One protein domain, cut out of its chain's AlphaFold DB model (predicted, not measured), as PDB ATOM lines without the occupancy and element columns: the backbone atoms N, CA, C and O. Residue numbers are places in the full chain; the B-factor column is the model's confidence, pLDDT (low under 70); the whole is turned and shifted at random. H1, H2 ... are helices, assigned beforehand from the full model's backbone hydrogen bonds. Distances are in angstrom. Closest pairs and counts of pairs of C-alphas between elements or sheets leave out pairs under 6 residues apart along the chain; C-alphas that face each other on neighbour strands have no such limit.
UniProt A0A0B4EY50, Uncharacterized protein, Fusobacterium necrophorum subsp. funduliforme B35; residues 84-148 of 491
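This is residues 84 to 148 of the 491 residues of an uncharacterized protein of Fusobacterium necrophorum subsp. funduliforme B35 (UniProt A0A0B4EY50). The long helix H2 is crossed by H4 nearly at a right angle, with short H1 and H3 on either side of H4 and few contacts between them. The 65 printed residues include four named helices, H1 to H4 in order, and no named strand: all helix. The whole is compact, radius of gyration of the C-alphas 12.1 A, spans 33 by 26 by 19 A.

H2, residues 99 to 116, has a kink of 26 degrees near residue 106. H4, residues 132 to 146, is close to H2 but not clearly touching, about perpendicular at 89 degrees; their closest C-alphas, Phe 109 and Phe 138, are 6.4 A apart. H1, residues 88 to 93, and H3, residues 120 to 126, are apart. Within hydrogen-bond range is every O i to N i+4 pair in H1 and H4, 12 of 14 in H2, and 1 of 3 in H3, beside 3 of 4 O i to N i+3 pairs.

H2 measures 25.2 A, from C-alpha 99 at (-8.698, 37.471, -4.289) to C-alpha 116 at (-31.307, 44.327, -13.126).

The printed part has no cut, and no printed residue is under 70 in pLDDT.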
ATOM      1  N   ARG A  84     -14.440  40.962   0.878       86.25
ATOM      2  CA  ARG A  84     -14.628  40.914   2.344       86.25
ATOM      3  C   ARG A  84     -16.039  40.521   2.771       86.25
ATOM      4  O   ARG A  84     -16.241  40.213   3.950       86.25
ATOM      5  N   CYS A  85     -17.028  40.609   1.891       89.19
ATOM      6  CA  CYS A  85     -18.395  40.199   2.199       89.19
ATOM      7  C   CYS A  85     -18.554  38.673   2.165       89.19
ATOM      8  O   CYS A  85     -19.435  38.154   2.852       89.19
ATOM      9  N   LEU A  86     -17.668  37.957   1.462       90.88
ATOM     10  CA  LEU A  86     -17.678  36.496   1.377       90.88
ATOM     11  C   LEU A  86     -17.462  35.844   2.750       90.88
ATOM     12  O   LEU A  86     -16.509  36.179   3.463       90.88
ATOM     13  N   SER A  87     -18.302  34.868   3.111       90.00
ATOM     14  CA  SER A  87     -17.996  33.979   4.238       90.00
ATOM     15  C   SER A  87     -17.083  32.827   3.847       90.00
ATOM     16  O   SER A  87     -16.829  32.573   2.670       90.00
ATOM     17  N   LYS A  88     -16.611  32.090   4.858       88.12
ATOM     18  CA  LYS A  88     -15.849  30.855   4.655       88.12
ATOM     19  C   LYS A  88     -16.667  29.811   3.896       88.12
ATOM     20  O   LYS A  88     -16.127  29.148   3.021       88.12
ATOM     21  N   GLU A  89     -17.962  29.702   4.183       90.06
ATOM     22  CA  GLU A  89     -18.865  28.768   3.504       90.06
ATOM     23  C   GLU A  89     -18.997  29.118   2.018       90.06
ATOM     24  O   GLU A  89     -18.830  28.244   1.172       90.06
ATOM     25  N   MET A  90     -19.195  30.405   1.698       91.44
ATOM     26  CA  MET A  90     -19.256  30.891   0.315       91.44
ATOM     27  C   MET A  90     -17.952  30.622  -0.442       91.44
ATOM     28  O   MET A  90     -17.983  30.120  -1.563       91.44
ATOM     29  N   LYS A  91     -16.804  30.919   0.185       90.75
ATOM     30  CA  LYS A  91     -15.482  30.668  -0.407       90.75
ATOM     31  C   LYS A  91     -15.262  29.187  -0.702       90.75
ATOM     32  O   LYS A  91     -14.820  28.850  -1.793       90.75
ATOM     33  N   ASN A  92     -15.619  28.307   0.233       90.25
ATOM     34  CA  ASN A  92     -15.459  26.865   0.061       90.25
ATOM     35  C   ASN A  92     -16.388  26.303  -1.022       90.25
ATOM     36  O   ASN A  92     -15.943  25.499  -1.837       90.25
ATOM     37  N   ALA A  93     -17.655  26.730  -1.052       88.75
ATOM     38  CA  ALA A  93     -18.634  26.259  -2.034       88.75
ATOM     39  C   ALA A  93     -18.229  26.606  -3.476       88.75
ATOM     40  O   ALA A  93     -18.375  25.779  -4.369       88.75
ATOM     41  N   TRP A  94     -17.663  27.797  -3.682       88.31
ATOM     42  CA  TRP A  94     -17.241  28.292  -4.996       88.31
ATOM     43  C   TRP A  94     -15.747  28.103  -5.278       88.31
ATOM     44  O   TRP A  94     -15.239  28.634  -6.259       88.31
ATOM     45  N   GLN A  95     -15.036  27.360  -4.421       88.81
ATOM     46  CA  GLN A  95     -13.593  27.107  -4.535       88.81
ATOM     47  C   GLN A  95     -12.748  28.391  -4.672       88.81
ATOM     48  O   GLN A  95     -11.701  28.398  -5.313       88.81
ATOM     49  N   ILE A  96     -13.184  29.485  -4.041       89.00
ATOM     50  CA  ILE A  96     -12.492  30.778  -4.058       89.00
ATOM     51  C   ILE A  96     -11.366  30.731  -3.025       89.00
ATOM     52  O   ILE A  96     -11.599  30.936  -1.827       89.00
ATOM     53  N   GLN A  97     -10.144  30.474  -3.486       82.88
ATOM     54  CA  GLN A  97      -8.963  30.387  -2.624       82.88
ATOM     55  C   GLN A  97      -8.320  31.760  -2.417       82.88
ATOM     56  O   GLN A  97      -7.903  32.099  -1.313       82.88
ATOM     57  N   SER A  98      -8.314  32.605  -3.446       83.88
ATOM     58  CA  SER A  98      -7.645  33.905  -3.429       83.88
ATOM     59  C   SER A  98      -8.549  35.049  -3.890       83.88
ATOM     60  O   SER A  98      -9.630  34.848  -4.443       83.88
ATOM     61  N   TYR A  99      -8.093  36.287  -3.674       87.19
ATOM     62  CA  TYR A  99      -8.698  37.471  -4.289       87.19
ATOM     63  C   TYR A  99      -8.773  37.349  -5.820       87.19
ATOM     64  O   TYR A  99      -9.769  37.750  -6.416       87.19
ATOM     65  N   PHE A 100      -7.742  36.784  -6.458       87.19
ATOM     66  CA  PHE A 100      -7.644  36.738  -7.917       87.19
ATOM     67  C   PHE A 100      -8.645  35.787  -8.570       87.19
ATOM     68  O   PHE A 100      -9.047  36.069  -9.698       87.19
ATOM     69  N   ASP A 101      -9.080  34.742  -7.861       86.38
ATOM     70  CA  ASP A 101     -10.135  33.820  -8.314       86.38
ATOM     71  C   ASP A 101     -11.518  34.488  -8.278       86.38
ATOM     72  O   ASP A 101     -12.438  34.104  -8.993       86.38
ATOM     73  N   PHE A 102     -11.671  35.516  -7.439       91.44
ATOM     74  CA  PHE A 102     -12.933  36.222  -7.250       91.44
ATOM     75  C   PHE A 102     -13.126  37.412  -8.197       91.44
ATOM     76  O   PHE A 102     -14.243  37.906  -8.316       91.44
ATOM     77  N   VAL A 103     -12.071  37.898  -8.859       88.75
ATOM     78  CA  VAL A 103     -12.141  39.104  -9.708       88.75
ATOM     79  C   VAL A 103     -13.211  38.965 -10.793       88.75
ATOM     80  O   VAL A 103     -14.046  39.857 -10.935       88.75
ATOM     81  N   ASP A 104     -13.233  37.841 -11.503       88.12
ATOM     82  CA  ASP A 104     -14.179  37.622 -12.601       88.12
ATOM     83  C   ASP A 104     -15.613  37.480 -12.075       88.12
ATOM     84  O   ASP A 104     -16.527  38.135 -12.574       88.12
ATOM     85  N   ILE A 105     -15.787  36.739 -10.975       91.62
ATOM     86  CA  ILE A 105     -17.069  36.593 -10.267       91.62
ATOM     87  C   ILE A 105     -17.604  37.965  -9.819       91.62
ATOM     88  O   ILE A 105     -18.797  38.245  -9.935       91.62
ATOM     89  N   ALA A 106     -16.732  38.841  -9.315       92.38
ATOM     90  CA  ALA A 106     -17.099  40.191  -8.900       92.38
ATOM     91  C   ALA A 106     -17.518  41.066 -10.089       92.38
ATOM     92  O   ALA A 106     -18.494  41.807  -9.988       92.38
ATOM     93  N   ASN A 107     -16.813  40.977 -11.218       90.38
ATOM     94  CA  ASN A 107     -17.183  41.706 -12.431       90.38
ATOM     95  C   ASN A 107     -18.550  41.251 -12.958       90.38
ATOM     96  O   ASN A 107     -19.388  42.096 -13.270       90.38
ATOM     97  N   GLU A 108     -18.820  39.945 -12.976       92.06
ATOM     98  CA  GLU A 108     -20.141  39.405 -13.316       92.06
ATOM     99  C   GLU A 108     -21.236  39.862 -12.346       92.06
ATOM    100  O   GLU A 108     -22.337  40.202 -12.781       92.06
ATOM    101  N   PHE A 109     -20.939  39.913 -11.044       93.44
ATOM    102  CA  PHE A 109     -21.849  40.459 -10.037       93.44
ATOM    103  C   PHE A 109     -22.205  41.919 -10.350       93.44
ATOM    104  O   PHE A 109     -23.383  42.279 -10.335       93.44
ATOM    105  N   PHE A 110     -21.213  42.761 -10.664       90.62
ATOM    106  CA  PHE A 110     -21.456  44.166 -11.002       90.62
ATOM    107  C   PHE A 110     -22.273  44.313 -12.283       90.62
ATOM    108  O   PHE A 110     -23.250  45.056 -12.274       90.62
ATOM    109  N   MET A 111     -21.929  43.569 -13.340       88.56
ATOM    110  CA  MET A 111     -22.683  43.582 -14.598       88.56
ATOM    111  C   MET A 111     -24.142  43.178 -14.383       88.56
ATOM    112  O   MET A 111     -25.044  43.851 -14.878       88.56
ATOM    113  N   LEU A 112     -24.396  42.123 -13.600       89.75
ATOM    114  CA  LEU A 112     -25.761  41.701 -13.303       89.75
ATOM    115  C   LEU A 112     -26.540  42.821 -12.609       89.75
ATOM    116  O   LEU A 112     -27.615  43.190 -13.073       89.75
ATOM    117  N   TYR A 113     -26.019  43.361 -11.505       87.88
ATOM    118  CA  TYR A 113     -26.746  44.361 -10.717       87.88
ATOM    119  C   TYR A 113     -26.863  45.723 -11.399       87.88
ATOM    120  O   TYR A 113     -27.814  46.445 -11.115       87.88
ATOM    121  N   GLU A 114     -25.967  46.051 -12.326       83.69
ATOM    122  CA  GLU A 114     -26.105  47.205 -13.215       83.69
ATOM    123  C   GLU A 114     -27.293  47.050 -14.181       83.69
ATOM    124  O   GLU A 114     -28.021  48.018 -14.423       83.69
ATOM    125  N   GLU A 115     -27.541  45.833 -14.671       83.25
ATOM    126  CA  GLU A 115     -28.625  45.533 -15.613       83.25
ATOM    127  C   GLU A 115     -29.998  45.356 -14.955       83.25
ATOM    128  O   GLU A 115     -31.019  45.776 -15.514       83.25
ATOM    129  N   ILE A 116     -30.046  44.734 -13.774       84.06
ATOM    130  CA  ILE A 116     -31.307  44.327 -13.126       84.06
ATOM    131  C   ILE A 116     -31.814  45.323 -12.083       84.06
ATOM    132  O   ILE A 116     -32.823  45.048 -11.437       84.06
ATOM    133  N   GLN A 117     -31.123  46.448 -11.878       77.12
ATOM    134  CA  GLN A 117     -31.456  47.416 -10.833       77.12
ATOM    135  C   GLN A 117     -32.928  47.863 -10.921       77.12
ATOM    136  O   GLN A 117     -33.343  48.493 -11.897       77.12
ATOM    137  N   GLY A 118     -33.720  47.552  -9.887       70.12
ATOM    138  CA  GLY A 118     -35.153  47.866  -9.824       70.12
ATOM    139  C   GLY A 118     -36.071  46.826 -10.481       70.12
ATOM    140  O   GLY A 118     -37.272  47.068 -10.584       70.12
ATOM    141  N   LYS A 119     -35.528  45.686 -10.924       79.56
ATOM    142  CA  LYS A 119     -36.239  44.567 -11.571       79.56
ATOM    143  C   LYS A 119     -35.879  43.203 -10.980       79.56
ATOM    144  O   LYS A 119     -36.123  42.167 -11.596       79.56
ATOM    145  N   GLU A 120     -35.322  43.168  -9.774       81.56
ATOM    146  CA  GLU A 120     -34.876  41.928  -9.135       81.56
ATOM    147  C   GLU A 120     -36.011  40.899  -8.987       81.56
ATOM    148  O   GLU A 120     -35.809  39.715  -9.244       81.56
ATOM    149  N   ALA A 121     -37.228  41.348  -8.658       79.56
ATOM    150  CA  ALA A 121     -38.394  40.472  -8.540       79.56
ATOM    151  C   ALA A 121     -38.827  39.859  -9.886       79.56
ATOM    152  O   ALA A 121     -39.266  38.712  -9.924       79.56
ATOM    153  N   GLU A 122     -38.687  40.595 -10.996       81.75
ATOM    154  CA  GLU A 122     -38.986  40.076 -12.338       81.75
ATOM    155  C   GLU A 122     -37.982  38.986 -12.720       81.75
ATOM    156  O   GLU A 122     -38.373  37.918 -13.196       81.75
ATOM    157  N   LEU A 123     -36.695  39.212 -12.439       84.19
ATOM    158  CA  LEU A 123     -35.642  38.240 -12.715       84.19
ATOM    159  C   LEU A 123     -35.895  36.908 -11.993       84.19
ATOM    160  O   LEU A 123     -35.764  35.852 -12.610       84.19
ATOM    161  N   GLU A 124     -36.326  36.935 -10.729       81.75
ATOM    162  CA  GLU A 124     -36.623  35.718  -9.954       81.75
ATOM    163  C   GLU A 124     -37.668  34.807 -10.619       81.75
ATOM    164  O   GLU A 124     -37.625  33.589 -10.437       81.75
ATOM    165  N   THR A 125     -38.554  35.367 -11.448       82.69
ATOM    166  CA  THR A 125     -39.553  34.598 -12.208       82.69
ATOM    167  C   THR A 125     -39.009  33.983 -13.502       82.69
ATOM    168  O   THR A 125     -39.580  33.013 -13.998       82.69
ATOM    169  N   MET A 126     -37.903  34.508 -14.037       85.56
ATOM    170  CA  MET A 126     -37.329  34.114 -15.332       85.56
ATOM    171  C   MET A 126     -36.133  33.156 -15.210       85.56
ATOM    172  O   MET A 126     -35.730  32.541 -16.198       85.56
ATOM    173  N   ILE A 127     -35.551  33.019 -14.015       88.00
ATOM    174  CA  ILE A 127     -34.336  32.226 -13.786       88.00
ATOM    175  C   ILE A 127     -34.587  30.726 -14.006       88.00
ATOM    176  O   ILE A 127     -35.409  30.085 -13.342       88.00
ATOM    177  N   SER A 128     -33.783  30.135 -14.892       87.19
ATOM    178  CA  SER A 128     -33.765  28.691 -15.150       87.19
ATOM    179  C   SER A 128     -33.101  27.911 -14.012       87.19
ATOM    180  O   SER A 128     -32.261  28.436 -13.287       87.19
ATOM    181  N   ALA A 129     -33.422  26.619 -13.869       86.62
ATOM    182  CA  ALA A 129     -32.923  25.787 -12.764       86.62
ATOM    183  C   ALA A 129     -31.387  25.799 -12.613       86.62
ATOM    184  O   ALA A 129     -30.896  25.886 -11.493       86.62
ATOM    185  N   TRP A 130     -30.646  25.791 -13.725       85.50
ATOM    186  CA  TRP A 130     -29.178  25.814 -13.728       85.50
ATOM    187  C   TRP A 130     -28.573  27.175 -13.328       85.50
ATOM    188  O   TRP A 130     -27.427  27.232 -12.901       85.50
ATOM    189  N   GLN A 131     -29.331  28.274 -13.427       90.00
ATOM    190  CA  GLN A 131     -28.884  29.626 -13.057       90.00
ATOM    191  C   GLN A 131     -29.125  29.942 -11.576       90.00
ATOM    192  O   GLN A 131     -28.504  30.855 -11.028       90.00
ATOM    193  N   LYS A 132     -30.029  29.199 -10.920       88.69
ATOM    194  CA  LYS A 132     -30.467  29.475  -9.542       88.69
ATOM    195  C   LYS A 132     -29.314  29.484  -8.551       88.69
ATOM    196  O   LYS A 132     -29.296  30.328  -7.667       88.69
ATOM    197  N   GLU A 133     -28.358  28.575  -8.700       88.12
ATOM    198  CA  GLU A 133     -27.210  28.483  -7.798       88.12
ATOM    199  C   GLU A 133     -26.348  29.755  -7.840       88.12
ATOM    200  O   GLU A 133     -26.107  30.372  -6.801       88.12
ATOM    201  N   LYS A 134     -25.980  30.212  -9.046       90.25
ATOM    202  CA  LYS A 134     -25.219  31.455  -9.253       90.25
ATOM    203  C   LYS A 134     -25.983  32.686  -8.775       90.25
ATOM    204  O   LYS A 134     -25.420  33.535  -8.088       90.25
ATOM    205  N   TYR A 135     -27.275  32.768  -9.089       90.62
ATOM    206  CA  TYR A 135     -28.102  33.886  -8.643       90.62
ATOM    207  C   TYR A 135     -28.239  33.939  -7.117       90.62
ATOM    208  O   TYR A 135     -28.088  35.006  -6.529       90.62
ATOM    209  N   ASN A 136     -28.465  32.799  -6.459       90.69
ATOM    210  CA  ASN A 136     -28.565  32.738  -5.001       90.69
ATOM    211  C   ASN A 136     -27.257  33.163  -4.326       90.69
ATOM    212  O   ASN A 136     -27.298  33.896  -3.340       90.69
ATOM    213  N   PHE A 137     -26.109  32.769  -4.882       92.62
ATOM    214  CA  PHE A 137     -24.806  33.232  -4.407       92.62
ATOM    215  C   PHE A 137     -24.677  34.762  -4.495       92.62
ATOM    216  O   PHE A 137     -24.295  35.407  -3.518       92.62
ATOM    217  N   PHE A 138     -25.047  35.362  -5.632       93.94
ATOM    218  CA  PHE A 138     -25.043  36.820  -5.796       93.94
ATOM    219  C   PHE A 138     -26.040  37.527  -4.878       93.94
ATOM    220  O   PHE A 138     -25.703  38.559  -4.300       93.94
ATOM    221  N   LYS A 139     -27.225  36.952  -4.668       91.62
ATOM    222  CA  LYS A 139     -28.225  37.483  -3.740       91.62
ATOM    223  C   LYS A 139     -27.707  37.501  -2.304       91.62
ATOM    224  O   LYS A 139     -27.737  38.551  -1.666       91.62
ATOM    225  N   GLU A 140     -27.153  36.389  -1.821       93.75
ATOM    226  CA  GLU A 140     -26.550  36.325  -0.482       93.75
ATOM    227  C   GLU A 140     -25.396  37.333  -0.345       93.75
ATOM    228  O   GLU A 140     -25.263  38.025   0.670       93.75
ATOM    229  N   LEU A 141     -24.569  37.460  -1.386       93.19
ATOM    230  CA  LEU A 141     -23.470  38.418  -1.416       93.19
ATOM    231  C   LEU A 141     -23.964  39.871  -1.334       93.19
ATOM    232  O   LEU A 141     -23.385  40.659  -0.581       93.19
ATOM    233  N   LYS A 142     -25.040  40.219  -2.053       91.62
ATOM    234  CA  LYS A 142     -25.677  41.544  -1.996       91.62
ATOM    235  C   LYS A 142     -26.221  41.842  -0.599       91.62
ATOM    236  O   LYS A 142     -25.908  42.889  -0.044       91.62
ATOM    237  N   GLU A 143     -26.941  40.909   0.020       90.75
ATOM    238  CA  GLU A 143     -27.473  41.094   1.381       90.75
ATOM    239  C   GLU A 143     -26.357  41.333   2.414       90.75
ATOM    240  O   GLU A 143     -26.492  42.126   3.350       90.75
ATOM    241  N   ARG A 144     -25.220  40.648   2.260       90.75
ATOM    242  CA  ARG A 144     -24.034  40.848   3.111       90.75
ATOM    243  C   ARG A 144     -23.352  42.187   2.849       90.75
ATOM    244  O   ARG A 144     -22.841  42.789   3.793       90.75
ATOM    245  N   LEU A 145     -23.323  42.627   1.593       89.69
ATOM    246  CA  LEU A 145     -22.796  43.927   1.197       89.69
ATOM    247  C   LEU A 145     -23.599  45.060   1.841       89.69
ATOM    248  O   LEU A 145     -23.000  45.928   2.469       89.69
ATOM    249  N   GLU A 146     -24.928  45.015   1.741       86.69
ATOM    250  CA  GLU A 146     -25.836  46.023   2.308       86.69
ATOM    251  C   GLU A 146     -25.673  46.144   3.829       86.69
ATOM    252  O   GLU A 146     -25.606  47.249   4.362       86.69
ATOM    253  N   LYS A 147     -25.478  45.022   4.536       85.19
ATOM    254  CA  LYS A 147     -25.207  45.006   5.989       85.19
ATOM    255  C   LYS A 147     -23.873  45.638   6.396       85.19
ATOM    256  O   LYS A 147     -23.682  45.916   7.574       85.19
ATOM    257  N   LYS A 148     -22.923  45.789   5.471       79.88
ATOM    258  CA  LYS A 148     -21.603  46.394   5.725       79.88
ATOM    259  C   LYS A 148     -21.499  47.827   5.192       79.88
ATOM    260  O   LYS A 148     -20.418  48.414   5.250       79.88
TER     261      LYS A 148